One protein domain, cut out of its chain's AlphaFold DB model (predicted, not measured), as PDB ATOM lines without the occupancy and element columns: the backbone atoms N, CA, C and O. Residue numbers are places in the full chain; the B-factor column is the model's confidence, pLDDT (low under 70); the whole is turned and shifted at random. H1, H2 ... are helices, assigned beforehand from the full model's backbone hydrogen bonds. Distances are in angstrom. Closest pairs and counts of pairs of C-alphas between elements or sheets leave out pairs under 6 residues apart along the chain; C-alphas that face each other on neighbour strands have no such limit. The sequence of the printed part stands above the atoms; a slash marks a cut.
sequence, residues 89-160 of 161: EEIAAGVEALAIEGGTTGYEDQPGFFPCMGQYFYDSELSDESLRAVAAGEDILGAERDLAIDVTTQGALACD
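AT A GLANCE: This is residues 89 to 160 of the 161 residues of an uncharacterized protein of Microbacterium sp. Root553 (UniProt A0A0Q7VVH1). Four helices make a compact, crossed cluster: H2 packs on H4 on one side and on H1 on another, at a steep tilt to both, and H3 packs on H1. H3 runs nearly antiparallel to H2 without clearly touching it, while the links from H1 to H2 and from H3 to H4 loop out at opposite ends of the longest axis. The printed part has 72 residues, with four named helices in the order H1, H2, H3, H4 and no named strand; the class is all helix. The whole is compact, with a radius of gyration of the C-alphas of 10.9 A, and spans 32 by 22 by 19 A, only just rounded.

HOW THE PARTS SIT: The longest helix is H4, residues 145 to 159. It touches H2, residues 113 to 123, where the closest C-alphas, those of Phe 113 and Cys 159, are 5.6 A apart. H4 and H2 run opposite ways at a steep tilt of 50 degrees. H2 also touches H1, residues 89 to 101, with the C-alphas of Ala 92 and Gly 118 closest at 3.9 A. These two run opposite ways at a steep tilt of 60 degrees. H1 touches H3, residues 128 to 135, and the closest C-alphas are those of Ile 91 and Ala 135, 4.1 A apart. H1 and H3 run the same way at a steep tilt of 57 degrees. H2 and H3 are close but not clearly touching, with the C-alphas of Phe 121 and Leu 131 closest at 7.4 A; they run opposite ways at a shallow tilt of 9 degrees. H1 and H4 are apart. H3 and H4 are only just apart, closest 8.3 A. In H1, H2, H3 and H4 every O i to N i+4 pair is within hydrogen-bond range.

IN THESE COORDINATES: H4 is 20.4 A from first to last C-alpha, from C-alpha 145 at (38.007, 43.916, 22.253) to C-alpha 159 at (51.532, 52.169, 35.142). H2 is 15.4 A long over its 11 residues. H1, 18.5 A long, begins with C-alpha 89 at (58.366, 41.340, 27.193). H3, with 8 residues, is 10.2 A long.

THE WHOLE: The two C-alphas farthest apart are those of Asp 109 and Ala 143, at 32.8 A. The first and last printed C-alphas, those of Glu 89 and Asp 160, are 18.0 A apart. The link from H1 to H2 is long, with 11 residues; that from H2 to H3 is tight, with 4; that from H3 to H4 is short, with 9. The printed part has no cut. The mean pLDDT of the printed part is 84.4, and no printed residue is under 70.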
ATOM      1  N   GLU A  89      57.422  40.529  27.969       85.31
ATOM      2  CA  GLU A  89      58.366  41.340  27.193       85.31
ATOM      3  C   GLU A  89      57.954  41.448  25.717       85.31
ATOM      4  O   GLU A  89      57.981  42.540  25.152       85.31
ATOM      5  N   GLU A  90      57.511  40.345  25.102       86.75
ATOM      6  CA  GLU A  90      56.946  40.366  23.745       86.75
ATOM      7  C   GLU A  90      55.643  41.165  23.698       86.75
ATOM      8  O   GLU A  90      55.427  41.946  22.773       86.75
ATOM      9  N   ILE A  91      54.797  41.022  24.722       88.25
ATOM     10  CA  ILE A  91      53.568  41.809  24.846       88.25
ATOM     11  C   ILE A  91      53.906  43.298  24.992       88.25
ATOM     12  O   ILE A  91      53.303  44.109  24.303       88.25
ATOM     13  N   ALA A  92      54.878  43.674  25.829       88.56
ATOM     14  CA  ALA A  92      55.294  45.069  26.000       88.56
ATOM     15  C   ALA A  92      55.741  45.710  24.678       88.56
ATOM     16  O   ALA A  92      55.293  46.807  24.353       88.56
ATOM     17  N   ALA A  93      56.573  45.007  23.902       88.44
ATOM     18  CA  ALA A  93      57.037  45.478  22.597       88.44
ATOM     19  C   ALA A  93      55.883  45.623  21.589       88.44
ATOM     20  O   ALA A  93      55.836  46.571  20.808       88.44
ATOM     21  N   GLY A  94      54.924  44.697  21.628       88.00
ATOM     22  CA  GLY A  94      53.716  44.767  20.816       88.00
ATOM     23  C   GLY A  94      52.784  45.923  21.206       88.00
ATOM     24  O   GLY A  94      52.308  46.654  20.337       88.00
ATOM     25  N   VAL A  95      52.589  46.157  22.510       87.38
ATOM     26  CA  VAL A  95      51.830  47.302  23.049       87.38
ATOM     27  C   VAL A  95      52.492  48.627  22.671       87.38
ATOM     28  O   VAL A  95      51.792  49.571  22.318       87.38
ATOM     29  N   GLU A  96      53.822  48.707  22.711       88.44
ATOM     30  CA  GLU A  96      54.581  49.874  22.250       88.44
ATOM     31  C   GLU A  96      54.335  50.145  20.760       88.44
ATOM     32  O   GLU A  96      53.955  51.256  20.389       88.44
ATOM     33  N   ALA A  97      54.433  49.120  19.909       86.69
ATOM     34  CA  ALA A  97      54.155  49.250  18.480       86.69
ATOM     35  C   ALA A  97      52.715  49.728  18.200       86.69
ATOM     36  O   ALA A  97      52.510  50.650  17.405       86.69
ATOM     37  N   LEU A  98      51.729  49.155  18.900       84.44
ATOM     38  CA  LEU A  98      50.319  49.553  18.823       84.44
ATOM     39  C   LEU A  98      50.092  50.987  19.317       84.44
ATOM     40  O   LEU A  98      49.309  51.730  18.722       84.44
ATOM     41  N   ALA A  99      50.784  51.406  20.378       83.94
ATOM     42  CA  ALA A  99      50.698  52.765  20.897       83.94
ATOM     43  C   ALA A  99      51.196  53.783  19.862       83.94
ATOM     44  O   ALA A  99      50.505  54.770  19.600       83.94
ATOM     45  N   ILE A 100      52.334  53.511  19.216       84.62
ATOM     46  CA  ILE A 100      52.902  54.362  18.162       84.62
ATOM     47  C   ILE A 100      51.972  54.418  16.947       84.62
ATOM     48  O   ILE A 100      51.702  55.506  16.431       84.62
ATOM     49  N   GLU A 101      51.448  53.271  16.502       83.88
ATOM     50  CA  GLU A 101      50.503  53.206  15.381       83.88
ATOM     51  C   GLU A 101      49.209  53.978  15.687       83.88
ATOM     52  O   GLU A 101      48.715  54.740  14.851       83.88
ATOM     53  N   GLY A 102      48.712  53.865  16.923       77.38
ATOM     54  CA  GLY A 102      47.573  54.619  17.444       77.38
ATOM     55  C   GLY A 102      47.836  56.117  17.644       77.38
ATOM     56  O   GLY A 102      46.915  56.857  17.993       77.38
ATOM     57  N   GLY A 103      49.067  56.589  17.412       80.44
ATOM     58  CA  GLY A 103      49.471  57.992  17.541       80.44
ATOM     59  C   GLY A 103      49.805  58.429  18.970       80.44
ATOM     60  O   GLY A 103      49.909  59.626  19.236       80.44
ATOM     61  N   THR A 104      49.973  57.477  19.884       77.00
ATOM     62  CA  THR A 104      50.341  57.712  21.280       77.00
ATOM     63  C   THR A 104      51.863  57.703  21.402       77.00
ATOM     64  O   THR A 104      52.488  56.652  21.476       77.00
ATOM     65  N   THR A 105      52.468  58.890  21.404       78.25
ATOM     66  CA  THR A 105      53.923  59.086  21.512       78.25
ATOM     67  C   THR A 105      54.294  59.742  22.847       78.25
ATOM     68  O   THR A 105      53.454  60.366  23.495       78.25
ATOM     69  N   GLY A 106      55.550  59.593  23.284       78.12
ATOM     70  CA  GLY A 106      56.070  60.180  24.533       78.12
ATOM     71  C   GLY A 106      56.116  59.237  25.742       78.12
ATOM     72  O   GLY A 106      56.786  59.545  26.724       78.12
ATOM     73  N   TYR A 107      55.481  58.062  25.668       74.50
ATOM     74  CA  TYR A 107      55.685  56.989  26.657       74.50
ATOM     75  C   TYR A 107      56.986  56.207  26.416       74.50
ATOM     76  O   TYR A 107      57.473  55.534  27.317       74.50
ATOM     77  N   GLU A 108      57.583  56.338  25.229       81.00
ATOM     78  CA  GLU A 108      58.867  55.717  24.841       81.00
ATOM     79  C   GLU A 108      60.032  56.282  25.662       81.00
ATOM     80  O   GLU A 108      60.995  55.590  25.986       81.00
ATOM     81  N   ASP A 109      59.900  57.547  26.065       82.62
ATOM     82  CA  ASP A 109      60.840  58.237  26.940       82.62
ATOM     83  C   ASP A 109      60.722  57.771  28.407       82.62
ATOM     84  O   ASP A 109      61.572  58.109  29.238       82.62
ATOM     85  N   GLN A 110      59.685  56.988  28.747       77.44
ATOM     86  CA  GLN A 110      59.477  56.407  30.071       77.44
ATOM     87  C   GLN A 110      59.826  54.909  30.089       77.44
ATOM     88  O   GLN A 110      58.994  54.064  29.754       77.44
ATOM     89  N   PRO A 111      61.010  54.523  30.600       76.44
ATOM     90  CA  PRO A 111      61.482  53.137  30.542       76.44
ATOM     91  C   PRO A 111      60.687  52.151  31.417       76.44
ATOM     92  O   PRO A 111      60.958  50.956  31.375       76.44
ATOM     93  N   GLY A 112      59.749  52.625  32.244       83.44
ATOM     94  CA  GLY A 112      58.927  51.785  33.124       83.44
ATOM     95  C   GLY A 112      57.512  51.515  32.614       83.44
ATOM     96  O   GLY A 112      56.895  50.549  33.059       83.44
ATOM     97  N   PHE A 113      57.008  52.320  31.674       86.62
ATOM     98  CA  PHE A 113      55.601  52.279  31.278       86.62
ATOM     99  C   PHE A 113      55.264  51.009  30.487       86.62
ATOM    100  O   PHE A 113      54.442  50.205  30.924       86.62
ATOM    101  N   PHE A 114      55.948  50.765  29.365       86.75
ATOM    102  CA  PHE A 114      55.693  49.590  28.524       86.75
ATOM    103  C   PHE A 114      56.008  48.246  29.200       86.75
ATOM    104  O   PHE A 114      55.202  47.327  29.066       86.75
ATOM    105  N   PRO A 115      57.087  48.103  29.997       89.31
ATOM    106  CA  PRO A 115      57.311  46.886  30.779       89.31
ATOM    107  C   PRO A 115      56.210  46.622  31.814       89.31
ATOM    108  O   PRO A 115      55.816  45.473  32.007       89.31
ATOM    109  N   CYS A 116      55.688  47.672  32.461       90.94
ATOM    110  CA  CYS A 116      54.556  47.554  33.379       90.94
ATOM    111  C   CYS A 116      53.278  47.144  32.636       90.94
ATOM    112  O   CYS A 116      52.599  46.209  33.054       90.94
ATOM    113  N   MET A 117      53.005  47.761  31.482       90.06
ATOM    114  CA  MET A 117      51.883  47.397  30.616       90.06
ATOM    115  C   MET A 117      51.964  45.944  30.138       90.06
ATOM    116  O   MET A 117      50.968  45.228  30.194       90.06
ATOM    117  N   GLY A 118      53.141  45.475  29.717       89.25
ATOM    118  CA  GLY A 118      53.342  44.090  29.285       89.25
ATOM    119  C   GLY A 118      53.038  43.070  30.381       89.25
ATOM    120  O   GLY A 118      52.372  42.069  30.119       89.25
ATOM    121  N   GLN A 119      53.443  43.351  31.624       88.62
ATOM    122  CA  GLN A 119      53.068  42.534  32.785       88.62
ATOM    123  C   GLN A 119      51.565  42.613  33.074       88.62
ATOM    124  O   GLN A 119      50.925  41.590  33.280       88.62
ATOM    125  N   TYR A 120      50.971  43.804  32.998       89.94
ATOM    126  CA  TYR A 120      49.542  43.992  33.243       89.94
ATOM    127  C   TYR A 120      48.669  43.189  32.265       89.94
ATOM    128  O   TYR A 120      47.731  42.500  32.667       89.94
ATOM    129  N   PHE A 121      49.011  43.203  30.974       88.19
ATOM    130  CA  PHE A 121      48.368  42.362  29.963       88.19
ATOM    131  C   PHE A 121      48.631  40.865  30.194       88.19
ATOM    132  O   PHE A 121      47.737  40.033  30.013       88.19
ATOM    133  N   TYR A 122      49.838  40.503  30.633       86.69
ATOM    134  CA  TYR A 122      50.169  39.126  30.990       86.69
ATOM    135  C   TYR A 122      49.411  38.616  32.227       86.69
ATOM    136  O   TYR A 122      49.137  37.427  32.310       86.69
ATOM    137  N   ASP A 123      49.019  39.476  33.160       89.38
ATOM    138  CA  ASP A 123      48.193  39.091  34.314       89.38
ATOM    139  C   ASP A 123      46.681  39.171  34.029       89.38
ATOM    140  O   ASP A 123      45.864  38.683  34.811       89.38
ATOM    141  N   SER A 124      46.289  39.761  32.897       87.56
ATOM    142  CA  SER A 124      44.884  39.984  32.538       87.56
ATOM    143  C   SER A 124      44.143  38.705  32.132       87.56
ATOM    144  O   SER A 124      44.742  37.693  31.773       87.56
ATOM    145  N   GLU A 125      42.810  38.755  32.113       86.00
ATOM    146  CA  GLU A 125      41.958  37.628  31.690       86.00
ATOM    147  C   GLU A 125      41.862  37.451  30.159       86.00
ATOM    148  O   GLU A 125      41.028  36.685  29.678       86.00
ATOM    149  N   LEU A 126      42.699  38.150  29.384       83.94
ATOM    150  CA  LEU A 126      42.756  38.000  27.929       83.94
ATOM    151  C   LEU A 126      43.195  36.589  27.533       83.94
ATOM    152  O   LEU A 126      44.103  36.014  28.136       83.94
ATOM    153  N   SER A 127      42.583  36.063  26.473       86.81
ATOM    154  CA  SER A 127      43.005  34.797  25.888       86.81
ATOM    155  C   SER A 127      44.435  34.856  25.336       86.81
ATOM    156  O   SER A 127      44.920  35.899  24.891       86.81
ATOM    157  N   ASP A 128      45.105  33.702  25.300       86.38
ATOM    158  CA  ASP A 128      46.461  33.577  24.747       86.38
ATOM    159  C   ASP A 128      46.536  33.987  23.264       86.38
ATOM    160  O   ASP A 128      47.576  34.451  22.798       86.38
ATOM    161  N   GLU A 129      45.427  33.852  22.528       84.88
ATOM    162  CA  GLU A 129      45.289  34.316  21.143       84.88
ATOM    163  C   GLU A 129      45.289  35.846  21.066       84.88
ATOM    164  O   GLU A 129      46.034  36.436  20.285       84.88
ATOM    165  N   SER A 130      44.507  36.500  21.927       86.94
ATOM    166  CA  SER A 130      44.465  37.959  22.016       86.94
ATOM    167  C   SER A 130      45.817  38.538  22.438       86.94
ATOM    168  O   SER A 130      46.285  39.519  21.865       86.94
ATOM    169  N   LEU A 131      46.504  37.899  23.386       86.56
ATOM    170  CA  LEU A 131      47.844  38.322  23.800       86.56
ATOM    171  C   LEU A 131      48.885  38.133  22.699       86.56
ATOM    172  O   LEU A 131      49.840  38.903  22.627       86.56
ATOM    173  N   ARG A 132      48.708  37.139  21.824       85.56
ATOM    174  CA  ARG A 132      49.556  36.960  20.640       85.56
ATOM    175  C   ARG A 132      49.328  38.023  19.592       85.56
ATOM    176  O   ARG A 132      50.309  38.485  19.019       85.56
ATOM    177  N   ALA A 133      48.075  38.404  19.359       85.69
ATOM    178  CA  ALA A 133      47.766  39.532  18.491       85.69
ATOM    179  C   ALA A 133      48.470  40.791  19.013       85.69
ATOM    180  O   ALA A 133      49.244  41.399  18.281       85.69
ATOM    181  N   VAL A 134      48.342  41.080  20.313       86.81
ATOM    182  CA  VAL A 134      49.018  42.227  20.939       86.81
ATOM    183  C   VAL A 134      50.532  42.133  20.808       86.81
ATOM    184  O   VAL A 134      51.142  43.099  20.374       86.81
ATOM    185  N   ALA A 135      51.145  40.988  21.123       87.06
ATOM    186  CA  ALA A 135      52.591  40.785  20.993       87.06
ATOM    187  C   ALA A 135      53.094  40.922  19.543       87.06
ATOM    188  O   ALA A 135      54.228  41.331  19.312       87.06
ATOM    189  N   ALA A 136      52.248  40.617  18.555       86.00
ATOM    190  CA  ALA A 136      52.530  40.850  17.142       86.00
ATOM    191  C   ALA A 136      52.335  42.319  16.712       86.00
ATOM    192  O   ALA A 136      52.609  42.647  15.558       86.00
ATOM    193  N   GLY A 137      51.877  43.193  17.617       79.75
ATOM    194  CA  GLY A 137      51.503  44.573  17.314       79.75
ATOM    195  C   GLY A 137      50.194  44.678  16.529       79.75
ATOM    196  O   GLY A 137      49.978  45.662  15.831       79.75
ATOM    197  N   GLU A 138      49.337  43.657  16.599       80.88
ATOM    198  CA  GLU A 138      48.044  43.606  15.924       80.88
ATOM    199  C   GLU A 138      46.898  43.891  16.907       80.88
ATOM    200  O   GLU A 138      46.919  43.495  18.074       80.88
ATOM    201  N   ASP A 139      45.884  44.614  16.430       76.12
ATOM    202  CA  ASP A 139      44.726  45.020  17.228       76.12
ATOM    203  C   ASP A 139      43.871  43.806  17.636       76.12
ATOM    204  O   ASP A 139      43.570  42.932  16.815       76.12
ATOM    205  N   ILE A 140      43.393  43.770  18.886       79.00
ATOM    206  CA  ILE A 140      42.453  42.729  19.324       79.00
ATOM    207  C   ILE A 140      41.074  43.018  18.721       79.00
ATOM    208  O   ILE A 140      40.440  44.046  18.981       79.00
ATOM    209  N   LEU A 141      40.569  42.067  17.937       71.06
ATOM    210  CA  LEU A 141      39.272  42.154  17.271       71.06
ATOM    211  C   LEU A 141      38.257  41.178  17.882       71.06
ATOM    212  O   LEU A 141      38.598  40.120  18.401       71.06
ATOM    213  N   GLY A 142      36.966  41.506  17.772       71.69
ATOM    214  CA  GLY A 142      35.878  40.616  18.188       71.69
ATOM    215  C   GLY A 142      35.422  40.810  19.637       71.69
ATOM    216  O   GLY A 142      35.377  41.934  20.129       71.69
ATOM    217  N   ALA A 143      35.002  39.723  20.292       73.62
ATOM    218  CA  ALA A 143      34.310  39.763  21.587       73.62
ATOM    219  C   ALA A 143      35.206  40.173  22.770       73.62
ATOM    220  O   ALA A 143      34.697  40.670  23.769       73.62
ATOM    221  N   GLU A 144      36.524  39.995  22.651       81.31
ATOM    222  CA  GLU A 144      37.496  40.360  23.692       81.31
ATOM    223  C   GLU A 144      37.991  41.809  23.559       81.31
ATOM    224  O   GLU A 144      38.720  42.292  24.420       81.31
ATOM    225  N   ARG A 145      37.565  42.541  22.518       83.56
ATOM    226  CA  ARG A 145      38.007  43.916  22.253       83.56
ATOM    227  C   ARG A 145      37.625  44.891  23.367       83.56
ATOM    228  O   ARG A 145      38.443  45.723  23.742       83.56
ATOM    229  N   ASP A 146      36.410  44.799  23.907       85.81
ATOM    230  CA  ASP A 146      35.989  45.653  25.029       85.81
ATOM    231  C   ASP A 146      36.817  45.373  26.295       85.81
ATOM    232  O   ASP A 146      37.189  46.304  27.007       85.81
ATOM    233  N   LEU A 147      37.171  44.105  26.535       85.75
ATOM    234  CA  LEU A 147      38.028  43.702  27.651       85.75
ATOM    235  C   LEU A 147      39.477  44.168  27.443       85.75
ATOM    236  O   LEU A 147      40.093  44.681  28.369       85.75
ATOM    237  N   ALA A 148      40.000  44.082  26.219       83.81
ATOM    238  CA  ALA A 148      41.312  44.615  25.865       83.81
ATOM    239  C   ALA A 148      41.396  46.136  26.069       83.81
ATOM    240  O   ALA A 148      42.393  46.631  26.588       83.81
ATOM    241  N   ILE A 149      40.345  46.884  25.709       84.94
ATOM    242  CA  ILE A 149      40.279  48.336  25.930       84.94
ATOM    243  C   ILE A 149      40.278  48.661  27.430       84.94
ATOM    244  O   ILE A 149      40.991  49.574  27.854       84.94
ATOM    245  N   ASP A 150      39.510  47.922  28.235       89.25
ATOM    246  CA  ASP A 150      39.483  48.096  29.692       89.25
ATOM    247  C   ASP A 150      40.853  47.800  30.317       89.25
ATOM    248  O   ASP A 150      41.398  48.651  31.017       89.25
ATOM    249  N   VAL A 151      41.469  46.667  29.965       88.25
ATOM    250  CA  VAL A 151      42.823  46.282  30.396       88.25
ATOM    251  C   VAL A 151      43.853  47.342  30.010       88.25
ATOM    252  O   VAL A 151      44.665  47.742  30.839       88.25
ATOM    253  N   THR A 152      43.797  47.849  28.776       87.00
ATOM    254  CA  THR A 152      44.707  48.906  28.311       87.00
ATOM    255  C   THR A 152      44.540  50.176  29.142       87.00
ATOM    256  O   THR A 152      45.523  50.793  29.539       87.00
ATOM    257  N   THR A 153      43.295  50.565  29.428       87.38
ATOM    258  CA  THR A 153      42.978  51.797  30.162       87.38
ATOM    259  C   THR A 153      43.377  51.692  31.632       87.38
ATOM    260  O   THR A 153      43.987  52.611  32.175       87.38
ATOM    261  N   GLN A 154      43.050  50.576  32.285       89.19
ATOM    262  CA  GLN A 154      43.402  50.342  33.685       89.19
ATOM    263  C   GLN A 154      44.907  50.146  33.862       89.19
ATOM    264  O   GLN A 154      45.478  50.703  34.796       89.19
ATOM    265  N   GLY A 155      45.547  49.422  32.942       87.00
ATOM    266  CA  GLY A 155      46.996  49.272  32.898       87.00
ATOM    267  C   GLY A 155      47.679  50.624  32.749       87.00
ATOM    268  O   GLY A 155      48.555  50.944  33.544       87.00
ATOM    269  N   ALA A 156      47.220  51.465  31.816       85.06
ATOM    270  CA  ALA A 156      47.796  52.790  31.621       85.06
ATOM    271  C   ALA A 156      47.687  53.640  32.894       85.06
ATOM    272  O   ALA A 156      48.668  54.247  33.289       85.06
ATOM    273  N   LEU A 157      46.541  53.622  33.585       85.88
ATOM    274  CA  LEU A 157      46.357  54.337  34.856       85.88
ATOM    275  C   LEU A 157      47.188  53.766  36.014       85.88
ATOM    276  O   LEU A 157      47.562  54.506  36.918       85.88
ATOM    277  N   ALA A 158      47.429  52.455  36.027       86.38
ATOM    278  CA  ALA A 158      48.216  51.790  37.062       86.38
ATOM    279  C   ALA A 158      49.730  51.937  36.840       86.38
ATOM    280  O   ALA A 158      50.494  51.907  37.804       86.38
ATOM    281  N   CYS A 159      50.144  52.068  35.579       86.00
ATOM    282  CA  CYS A 159      51.532  52.169  35.142       86.00
ATOM    283  C   CYS A 159      51.987  53.615  34.867       86.00
ATOM    284  O   CYS A 159      53.172  53.817  34.595       86.00
ATOM    285  N   ASP A 160      51.082  54.600  34.931       81.38
ATOM    286  CA  ASP A 160      51.407  56.034  34.889       81.38
ATOM    287  C   ASP A 160      52.094  56.449  36.213       81.38
ATOM    288  O   ASP A 160      51.588  56.102  37.288       81.38
TER     289      ASP A 160